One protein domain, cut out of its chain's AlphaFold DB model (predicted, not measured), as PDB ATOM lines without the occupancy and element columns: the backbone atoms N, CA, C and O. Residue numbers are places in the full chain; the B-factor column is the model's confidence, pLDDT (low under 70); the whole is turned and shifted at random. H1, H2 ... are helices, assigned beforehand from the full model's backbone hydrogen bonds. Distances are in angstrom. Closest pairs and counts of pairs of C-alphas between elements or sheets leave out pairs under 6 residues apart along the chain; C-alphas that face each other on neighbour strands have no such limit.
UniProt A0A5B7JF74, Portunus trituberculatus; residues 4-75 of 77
ATOM      1  N   GLU A   4      89.891  63.590 115.595       83.69
ATOM      2  CA  GLU A   4      90.960  64.561 115.829       83.69
ATOM      3  C   GLU A   4      92.136  64.381 114.851       83.69
ATOM      4  O   GLU A   4      92.688  65.350 114.323       83.69
ATOM      5  N   ASP A   5      92.492  63.134 114.527       89.88
ATOM      6  CA  ASP A   5      93.590  62.863 113.600       89.88
ATOM      7  C   ASP A   5      93.250  63.256 112.162       89.88
ATOM      8  O   ASP A   5      94.140  63.628 111.396       89.88
ATOM      9  N   MET A   6      91.982  63.130 111.764       94.31
ATOM     10  CA  MET A   6      91.547  63.522 110.421       94.31
ATOM     11  C   MET A   6      91.500  65.041 110.269       94.31
ATOM     12  O   MET A   6      91.852  65.552 109.207       94.31
ATOM     13  N   THR A   7      91.163  65.769 111.334       96.38
ATOM     14  CA  THR A   7      91.275  67.232 111.374       96.38
ATOM     15  C   THR A   7      92.722  67.681 111.145       96.38
ATOM     16  O   THR A   7      92.969  68.516 110.275       96.38
ATOM     17  N   LYS A   8      93.706  67.045 111.801       96.94
ATOM     18  CA  LYS A   8      95.143  67.315 111.574       96.94
ATOM     19  C   LYS A   8      95.574  67.044 110.127       96.94
ATOM     20  O   LYS A   8      96.302  67.842 109.548       96.94
ATOM     21  N   VAL A   9      95.087  65.963 109.506       97.62
ATOM     22  CA  VAL A   9      95.345  65.680 108.077       97.62
ATOM     23  C   VAL A   9      94.806  66.801 107.185       97.62
ATOM     24  O   VAL A   9      95.522  67.278 106.308       97.62
ATOM     25  N   ARG A  10      93.571  67.261 107.424       97.38
ATOM     26  CA  ARG A  10      92.968  68.363 106.656       97.38
ATOM     27  C   ARG A  10      93.755  69.662 106.819       97.38
ATOM     28  O   ARG A  10      93.995  70.336 105.823       97.38
ATOM     29  N   HIS A  11      94.195  69.986 108.034       98.06
ATOM     30  CA  HIS A  11      95.033  71.161 108.277       98.06
ATOM     31  C   HIS A  11      96.409  71.049 107.619       98.06
ATOM     32  O   HIS A  11      96.864  72.022 107.033       98.06
ATOM     33  N   ALA A  12      97.046  69.875 107.637       98.06
ATOM     34  CA  ALA A  12      98.315  69.665 106.940       98.06
ATOM     35  C   ALA A  12      98.188  69.898 105.425       98.06
ATOM     36  O   ALA A  12      99.024  70.579 104.835       98.06
ATOM     37  N   ILE A  13      97.111  69.398 104.811       97.44
ATOM     38  CA  ILE A  13      96.815  69.644 103.393       97.44
ATOM     39  C   ILE A  13      96.553  71.134 103.149       97.44
ATOM     40  O   ILE A  13      97.092  71.697 102.203       97.44
ATOM     41  N   TYR A  14      95.761  71.785 104.006       97.19
ATOM     42  CA  TYR A  14      95.495  73.219 103.903       97.19
ATOM     43  C   TYR A  14      96.783  74.049 103.960       97.19
ATOM     44  O   TYR A  14      97.002  74.866 103.074       97.19
ATOM     45  N   MET A  15      97.657  73.799 104.942       97.44
ATOM     46  CA  MET A  15      98.943  74.499 105.073       97.44
ATOM     47  C   MET A  15      99.811  74.323 103.824       97.44
ATOM     48  O   MET A  15     100.427  75.279 103.365       97.44
ATOM     49  N   PHE A  16      99.838  73.120 103.243       96.19
ATOM     50  CA  PHE A  16     100.579  72.865 102.009       96.19
ATOM     51  C   PHE A  16     100.020  73.677 100.832       96.19
ATOM     52  O   PHE A  16     100.773  74.331 100.116       96.19
ATOM     53  N   VAL A  17      98.699  73.665 100.646       95.25
ATOM     54  CA  VAL A  17      98.039  74.408  99.563       95.25
ATOM     55  C   VAL A  17      98.197  75.918  99.737       95.25
ATOM     56  O   VAL A  17      98.415  76.612  98.751       95.25
ATOM     57  N   ASP A  18      98.120  76.429 100.965       95.44
ATOM     58  CA  ASP A  18      98.310  77.854 101.247       95.44
ATOM     59  C   ASP A  18      99.749  78.323 100.956       95.44
ATOM     60  O   ASP A  18      99.945  79.419 100.435       95.44
ATOM     61  N   LEU A  19     100.756  77.486 101.238       93.44
ATOM     62  CA  LEU A  19     102.161  77.825 100.987       93.44
ATOM     63  C   LEU A  19     102.582  77.661  99.521       93.44
ATOM     64  O   LEU A  19     103.304  78.508  98.996       93.44
ATOM     65  N   PHE A  20     102.165  76.575  98.867       91.75
ATOM     66  CA  PHE A  20     102.721  76.156  97.571       91.75
ATOM     67  C   PHE A  20     101.703  76.160  96.424       91.75
ATOM     68  O   PHE A  20     102.081  76.019  95.260       91.75
ATOM     69  N   GLY A  21     100.415  76.324  96.725       91.56
ATOM     70  CA  GLY A  21      99.339  76.170  95.753       91.56
ATOM     71  C   GLY A  21      99.159  74.724  95.276       91.56
ATOM     72  O   GLY A  21      99.820  73.789  95.728       91.56
ATOM     73  N   LEU A  22      98.229  74.537  94.337       88.94
ATOM     74  CA  LEU A  22      97.956  73.244  93.690       88.94
ATOM     75  C   LEU A  22      98.363  73.208  92.213       88.94
ATOM     76  O   LEU A  22      98.232  72.174  91.573       88.94
ATOM     77  N   SER A  23      98.880  74.304  91.651       86.81
ATOM     78  CA  SER A  23      99.235  74.364  90.224       86.81
ATOM     79  C   SER A  23     100.288  73.326  89.821       86.81
ATOM     80  O   SER A  23     100.349  72.937  88.659       86.81
ATOM     81  N   ARG A  24     101.105  72.871  90.778       82.62
ATOM     82  CA  ARG A  24     102.206  71.921  90.565       82.62
ATOM     83  C   ARG A  24     101.973  70.549  91.194       82.62
ATOM     84  O   ARG A  24     102.824  69.676  91.057       82.62
ATOM     85  N   PHE A  25     100.852  70.357  91.888       88.25
ATOM     86  CA  PHE A  25     100.594  69.151  92.667       88.25
ATOM     87  C   PHE A  25      99.186  68.631  92.410       88.25
ATOM     88  O   PHE A  25      98.202  69.345  92.596       88.25
ATOM     89  N   ASP A  26      99.089  67.352  92.053       93.81
ATOM     90  CA  ASP A  26      97.806  66.662  92.021       93.81
ATOM     91  C   ASP A  26      97.229  66.539  93.442       93.81
ATOM     92  O   ASP A  26      97.902  66.092  94.381       93.81
ATOM     93  N   LYS A  27      95.964  66.936  93.600       93.50
ATOM     94  CA  LYS A  27      95.295  67.003  94.905       93.50
ATOM     95  C   LYS A  27      95.157  65.621  95.544       93.50
ATOM     96  O   LYS A  27      95.367  65.488  96.751       93.50
ATOM     97  N   ASP A  28      94.851  64.594  94.757       96.06
ATOM     98  CA  ASP A  28      94.685  63.232  95.266       96.06
ATOM     99  C   ASP A  28      96.027  62.612  95.654       96.06
ATOM    100  O   ASP A  28      96.124  61.875  96.639       96.06
ATOM    101  N   CYS A  29      97.091  62.938  94.923       96.62
ATOM    102  CA  CYS A  29      98.457  62.611  95.302       96.62
ATOM    103  C   CYS A  29      98.828  63.245  96.649       96.62
ATOM    104  O   CYS A  29      99.290  62.530  97.539       96.62
ATOM    105  N   LEU A  30      98.542  64.538  96.850       96.38
ATOM    106  CA  LEU A  30      98.795  65.227  98.120       96.38
ATOM    107  C   LEU A  30      98.023  64.582  99.282       96.38
ATOM    108  O   LEU A  30      98.606  64.297 100.329       96.38
ATOM    109  N   ILE A  31      96.739  64.270  99.088       96.88
ATOM    110  CA  ILE A  31      95.918  63.589 100.101       96.88
ATOM    111  C   ILE A  31      96.520  62.223 100.462       96.88
ATOM    112  O   ILE A  31      96.711  61.915 101.644       96.88
ATOM    113  N   ARG A  32      96.854  61.396  99.461       98.12
ATOM    114  CA  ARG A  32      97.455  60.068  99.677       98.12
ATOM    115  C   ARG A  32      98.825  60.159 100.337       98.12
ATOM    116  O   ARG A  32      99.132  59.324 101.193       98.12
ATOM    117  N   PHE A  33      99.624  61.162  99.980       97.81
ATOM    118  CA  PHE A  33     100.907  61.442 100.609       97.81
ATOM    119  C   PHE A  33     100.723  61.747 102.096       97.81
ATOM    120  O   PHE A  33     101.289  61.042 102.930       97.81
ATOM    121  N   THR A  34      99.862  62.702 102.461       97.88
ATOM    122  CA  THR A  34      99.630  63.064 103.870       97.88
ATOM    123  C   THR A  34      99.097  61.884 104.688       97.88
ATOM    124  O   THR A  34      99.569  61.635 105.800       97.88
ATOM    125  N   LEU A  35      98.160  61.101 104.139       98.00
ATOM    126  CA  LEU A  35      97.660  59.884 104.791       98.00
ATOM    127  C   LEU A  35      98.756  58.821 104.954       98.00
ATOM    128  O   LEU A  35      98.800  58.125 105.972       98.00
ATOM    129  N   THR A  36      99.662  58.713 103.979       98.44
ATOM    130  CA  THR A  36     100.819  57.814 104.033       98.44
ATOM    131  C   THR A  36     101.840  58.263 105.073       98.44
ATOM    132  O   THR A  36     102.357  57.425 105.804       98.44
ATOM    133  N   VAL A  37     102.098  59.561 105.221       98.38
ATOM    134  CA  VAL A  37     102.952  60.071 106.303       98.38
ATOM    135  C   VAL A  37     102.333  59.733 107.662       98.38
ATOM    136  O   VAL A  37     102.985  59.100 108.490       98.38
ATOM    137  N   LYS A  38     101.045  60.050 107.867       97.12
ATOM    138  CA  LYS A  38     100.325  59.743 109.114       97.12
ATOM    139  C   LYS A  38     100.407  58.262 109.484       97.12
ATOM    140  O   LYS A  38     100.740  57.949 110.625       97.12
ATOM    141  N   LYS A  39     100.082  57.347 108.555       97.19
ATOM    142  CA  LYS A  39     100.008  55.902 108.861       97.19
ATOM    143  C   LYS A  39     101.358  55.301 109.268       97.19
ATOM    144  O   LYS A  39     101.370  54.269 109.925       97.19
ATOM    145  N   ASN A  40     102.468  55.925 108.866       98.19
ATOM    146  CA  ASN A  40     103.815  55.426 109.134       98.19
ATOM    147  C   ASN A  40     104.417  55.955 110.450       98.19
ATOM    148  O   ASN A  40     105.461  55.465 110.879       98.19
ATOM    149  N   TYR A  41     103.763  56.897 111.142       97.94
ATOM    150  CA  TYR A  41     104.141  57.231 112.516       97.94
ATOM    151  C   TYR A  41     103.740  56.109 113.482       97.94
ATOM    152  O   TYR A  41     102.596  55.654 113.508       97.94
ATOM    153  N   ARG A  42     104.686  55.687 114.326       97.62
ATOM    154  CA  ARG A  42     104.460  54.659 115.354       97.62
ATOM    155  C   ARG A  42     103.657  55.216 116.532       97.62
ATOM    156  O   ARG A  42     103.724  56.404 116.849       97.62
ATOM    157  N   ARG A  43     102.941  54.333 117.236       95.25
ATOM    158  CA  ARG A  43     102.264  54.650 118.504       95.25
ATOM    159  C   ARG A  43     103.282  54.683 119.644       95.25
ATOM    160  O   ARG A  43     103.465  53.699 120.347       95.25
ATOM    161  N   VAL A  44     103.970  55.811 119.779       97.44
ATOM    162  CA  VAL A  44     104.929  56.088 120.858       97.44
ATOM    163  C   VAL A  44     104.488  57.314 121.664       97.44
ATOM    164  O   VAL A  44     103.725  58.127 121.133       97.44
ATOM    165  N   PRO A  45     104.959  57.487 122.914       97.00
ATOM    166  CA  PRO A  45     104.452  58.537 123.802       97.00
ATOM    167  C   PRO A  45     104.577  59.958 123.243       97.00
ATOM    168  O   PRO A  45     103.676  60.766 123.442       97.00
ATOM    169  N   TYR A  46     105.657  60.254 122.508       96.75
ATOM    170  CA  TYR A  46     105.934  61.614 122.033       96.75
ATOM    171  C   TYR A  46     106.176  61.725 120.525       96.75
ATOM    172  O   TYR A  46     105.428  62.425 119.855       96.75
ATOM    173  N   HIS A  47     107.161  61.012 119.964       98.00
ATOM    174  CA  HIS A  47     107.529  61.083 118.536       98.00
ATOM    175  C   HIS A  47     106.526  60.363 117.609       98.00
ATOM    176  O   HIS A  47     106.860  59.427 116.880       98.00
ATOM    177  N   ASN A  48     105.268  60.779 117.682       96.94
ATOM    178  CA  ASN A  48     104.116  60.238 116.976       96.94
ATOM    179  C   ASN A  48     103.551  61.268 115.977       96.94
ATOM    180  O   ASN A  48     104.098  62.358 115.800       96.94
ATOM    181  N   TRP A  49     102.438  60.919 115.321       97.62
ATOM    182  CA  TRP A  49     101.775  61.777 114.333       97.62
ATOM    183  C   TRP A  49     101.435  63.171 114.874       97.62
ATOM    184  O   TRP A  49     101.631  64.157 114.169       97.62
ATOM    185  N   THR A  50     100.964  63.272 116.122       96.69
ATOM    186  CA  THR A  50     100.617  64.565 116.725       96.69
ATOM    187  C   THR A  50     101.849  65.459 116.835       96.69
ATOM    188  O   THR A  50     101.774  66.625 116.463       96.69
ATOM    189  N   HIS A  51     102.995  64.924 117.266       97.56
ATOM    190  CA  HIS A  51     104.241  65.691 117.298       97.56
ATOM    191  C   HIS A  51     104.697  66.112 115.894       97.56
ATOM    192  O   HIS A  51     104.979  67.289 115.677       97.56
ATOM    193  N   GLY A  52     104.702  65.189 114.924       98.19
ATOM    194  CA  GLY A  52     105.060  65.505 113.535       98.19
ATOM    195  C   GLY A  52     104.183  66.609 112.932       98.19
ATOM    196  O   GLY A  52     104.691  67.537 112.302       98.19
ATOM    197  N   PHE A  53     102.874  66.562 113.192       98.19
ATOM    198  CA  PHE A  53     101.941  67.620 112.807       98.19
ATOM    199  C   PHE A  53     102.263  68.959 113.487       98.19
ATOM    200  O   PHE A  53     102.311  69.981 112.806       98.19
ATOM    201  N   SER A  54     102.513  68.974 114.800       97.94
ATOM    202  CA  SER A  54     102.831  70.209 115.533       97.94
ATOM    203  C   SER A  54     104.096  70.889 115.006       97.94
ATOM    204  O   SER A  54     104.120  72.112 114.886       97.94
ATOM    205  N   VAL A  55     105.121  70.113 114.632       98.56
ATOM    206  CA  VAL A  55     106.339  70.641 113.994       98.56
ATOM    207  C   VAL A  55     106.018  71.263 112.632       98.56
ATOM    208  O   VAL A  55     106.436  72.387 112.360       98.56
ATOM    209  N   ALA A  56     105.226  70.587 111.793       98.06
ATOM    210  CA  ALA A  56     104.801  71.137 110.504       98.06
ATOM    211  C   ALA A  56     103.983  72.434 110.664       98.06
ATOM    212  O   ALA A  56     104.196  73.391 109.922       98.06
ATOM    213  N   ASN A  57     103.096  72.498 111.663       98.12
ATOM    214  CA  ASN A  57     102.322  73.697 111.987       98.12
ATOM    215  C   ASN A  57     103.207  74.863 112.460       98.12
ATOM    216  O   ASN A  57     102.998  76.003 112.049       98.12
ATOM    217  N   ALA A  58     104.224  74.586 113.282       98.19
ATOM    218  CA  ALA A  58     105.201  75.593 113.686       98.19
ATOM    219  C   ALA A  58     105.982  76.134 112.478       98.19
ATOM    220  O   ALA A  58     106.121  77.348 112.330       98.19
ATOM    221  N   MET A  59     106.422  75.257 111.569       97.56
ATOM    222  CA  MET A  59     107.104  75.675 110.340       97.56
ATOM    223  C   MET A  59     106.204  76.499 109.420       97.56
ATOM    224  O   MET A  59     106.657  77.509 108.888       97.56
ATOM    225  N   TYR A  60     104.930  76.127 109.276       96.94
ATOM    226  CA  TYR A  60     103.951  76.928 108.544       96.94
ATOM    227  C   TYR A  60     103.863  78.353 109.108       96.94
ATOM    228  O   TYR A  60     104.019  79.317 108.358       96.94
ATOM    229  N   ALA A  61     103.714  78.504 110.429       97.38
ATOM    230  CA  ALA A  61     103.684  79.816 111.071       97.38
ATOM    231  C   ALA A  61     104.989  80.603 110.834       97.38
ATOM    232  O   ALA A  61     104.944  81.770 110.444       97.38
ATOM    233  N   ILE A  62     106.153  79.965 110.997       96.81
ATOM    234  CA  ILE A  62     107.456  80.602 110.759       96.81
ATOM    235  C   ILE A  62     107.554  81.122 109.322       96.81
ATOM    236  O   ILE A  62     107.908  82.284 109.133       96.81
ATOM    237  N   ILE A  63     107.206  80.308 108.323       95.44
ATOM    238  CA  ILE A  63     107.274  80.700 106.909       95.44
ATOM    239  C   ILE A  63     106.307  81.858 106.619       95.44
ATOM    240  O   ILE A  63     106.695  82.830 105.972       95.44
ATOM    241  N   LYS A  64     105.071  81.805 107.140       95.00
ATOM    242  CA  LYS A  64     104.064  82.864 106.940       95.00
ATOM    243  C   LYS A  64     104.471  84.198 107.563       95.00
ATOM    244  O   LYS A  64     104.174  85.243 106.990       95.00
ATOM    245  N   HIS A  65     105.143  84.168 108.710       95.25
ATOM    246  CA  HIS A  65     105.528  85.378 109.438       95.25
ATOM    247  C   HIS A  65     106.939  85.885 109.101       95.25
ATOM    248  O   HIS A  65     107.258  87.020 109.441       95.25
ATOM    249  N   ASN A  66     107.763  85.100 108.394       93.38
ATOM    250  CA  ASN A  66     109.145  85.459 108.057       93.38
ATOM    251  C   ASN A  66     109.459  85.277 106.555       93.38
ATOM    252  O   ASN A  66     110.385  84.545 106.194       93.38
ATOM    253  N   PRO A  67     108.747  85.966 105.641       84.19
ATOM    254  CA  PRO A  67     108.852  85.727 104.195       84.19
ATOM    255  C   PRO A  67     110.214  86.088 103.577       84.19
ATOM    256  O   PRO A  67     110.466  85.749 102.426       84.19
ATOM    257  N   LYS A  68     111.084  86.796 104.309       89.62
ATOM    258  CA  LYS A  68     112.423  87.213 103.851       89.62
ATOM    259  C   LYS A  68     113.562  86.380 104.442       89.62
ATOM    260  O   LYS A  68     114.711  86.596 104.075       89.62
ATOM    261  N   SER A  69     113.261  85.464 105.358       93.25
ATOM    262  CA  SER A  69     114.282  84.660 106.041       93.25
ATOM    263  C   SER A  69     114.729  83.445 105.235       93.25
ATOM    264  O   SER A  69     115.755  82.857 105.556       93.25
ATOM    265  N   PHE A  70     113.979  83.085 104.192       92.38
ATOM    266  CA  PHE A  70     114.224  81.905 103.375       92.38
ATOM    267  C   PHE A  70     114.445  82.288 101.916       92.38
ATOM    268  O   PHE A  70     113.801  83.192 101.377       92.38
ATOM    269  N   ARG A  71     115.341  81.563 101.254       92.00
ATOM    270  CA  ARG A  71     115.528  81.638  99.808       92.00
ATOM    271  C   ARG A  71     114.303  81.049  99.108       92.00
ATOM    272  O   ARG A  71     113.679  80.138  99.648       92.00
ATOM    273  N   PRO A  72     113.990  81.477  97.872       86.31
ATOM    274  CA  PRO A  72     112.846  80.945  97.140       86.31
ATOM    275  C   PRO A  72     112.815  79.415  97.106       86.31
ATOM    276  O   PRO A  72     111.796  78.852  97.460       86.31
ATOM    277  N   LEU A  73     113.932  78.739  96.823       88.25
ATOM    278  CA  LEU A  73     113.975  77.270  96.754       88.25
ATOM    279  C   LEU A  73     113.656  76.561  98.088       88.25
ATOM    280  O   LEU A  73     113.289  75.391  98.091       88.25
ATOM    281  N   GLU A  74     113.793  77.248  99.222       89.06
ATOM    282  CA  GLU A  74     113.534  76.684 100.554       89.06
ATOM    283  C   GLU A  74     112.043  76.723 100.921       89.06
ATOM    284  O   GLU A  74     111.599  75.937 101.754       89.06
ATOM    285  N   VAL A  75     111.263  77.628 100.309       87.25
ATOM    286  CA  VAL A  75     109.849  77.883 100.668       87.25
ATOM    287  C   VAL A  75     108.906  78.035  99.469       87.25
ATOM    288  O   VAL A  75     107.718  78.290  99.641       87.25
TER     289      VAL A  75
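What this domain is: This is residues 4 to 75 of the 77 residues of a protein of Portunus trituberculatus (UniProt A0A5B7JF74). Two long helices, H1 and H3, pack side by side, a third, H2, crosses H1 steeply, and the very short H4 sits near the far ends of the long pair. Residues 42 to 47, in the link from H2 to H3, and residues 68 to 73, of which 72 and 73 belong to H4, stick out and stand free. The printed part has 72 residues, 52 of them in four named helices that follow one another as H1, H2, H3, H4, with no named strand, and its class is all helix; it is only just compact, close to loose, with a radius of gyration of the C-alphas of 13.1 A and spans of 37 by 27 by 19 A.

Where its parts are: Find C-alpha 4 at (90.960, 64.561, 115.829); from there H1, residues 4 to 20, runs 24.6 A. H3, residues 49 to 65, runs 24.4 A, and H2, residues 27 to 40, runs 20.2 A. H4, residues 72 to 75, ends at C-alpha 75, (109.849, 77.883, 100.668).

How they stand to each other: Start at H1, which touches H3 at a shallow tilt of 30 degrees, the same way; their closest C-alphas, Met 15 and Tyr 60, are 6.6 A apart. With residues 9 to 13 alone H1 touches H2, at a steep tilt of 48 degrees, opposite ways; the closest C-alphas, Val 9 and Thr 34, are 6.6 A apart. H4 is close to but not clearly touching H3, the closest C-alphas, Ile 63 and Val 75, being 7.3 A apart; H2 and H4 are apart. In H1, H2 and H3 every O i to N i+4 pair is within hydrogen-bond range; H4 is too short for such a pair.

The domain as a whole: The farthest C-alphas, Ser 23 and Pro 45, are 37.5 A apart. The printed part has no cut, its three links are short, and no printed residue is under 70 in pLDDT.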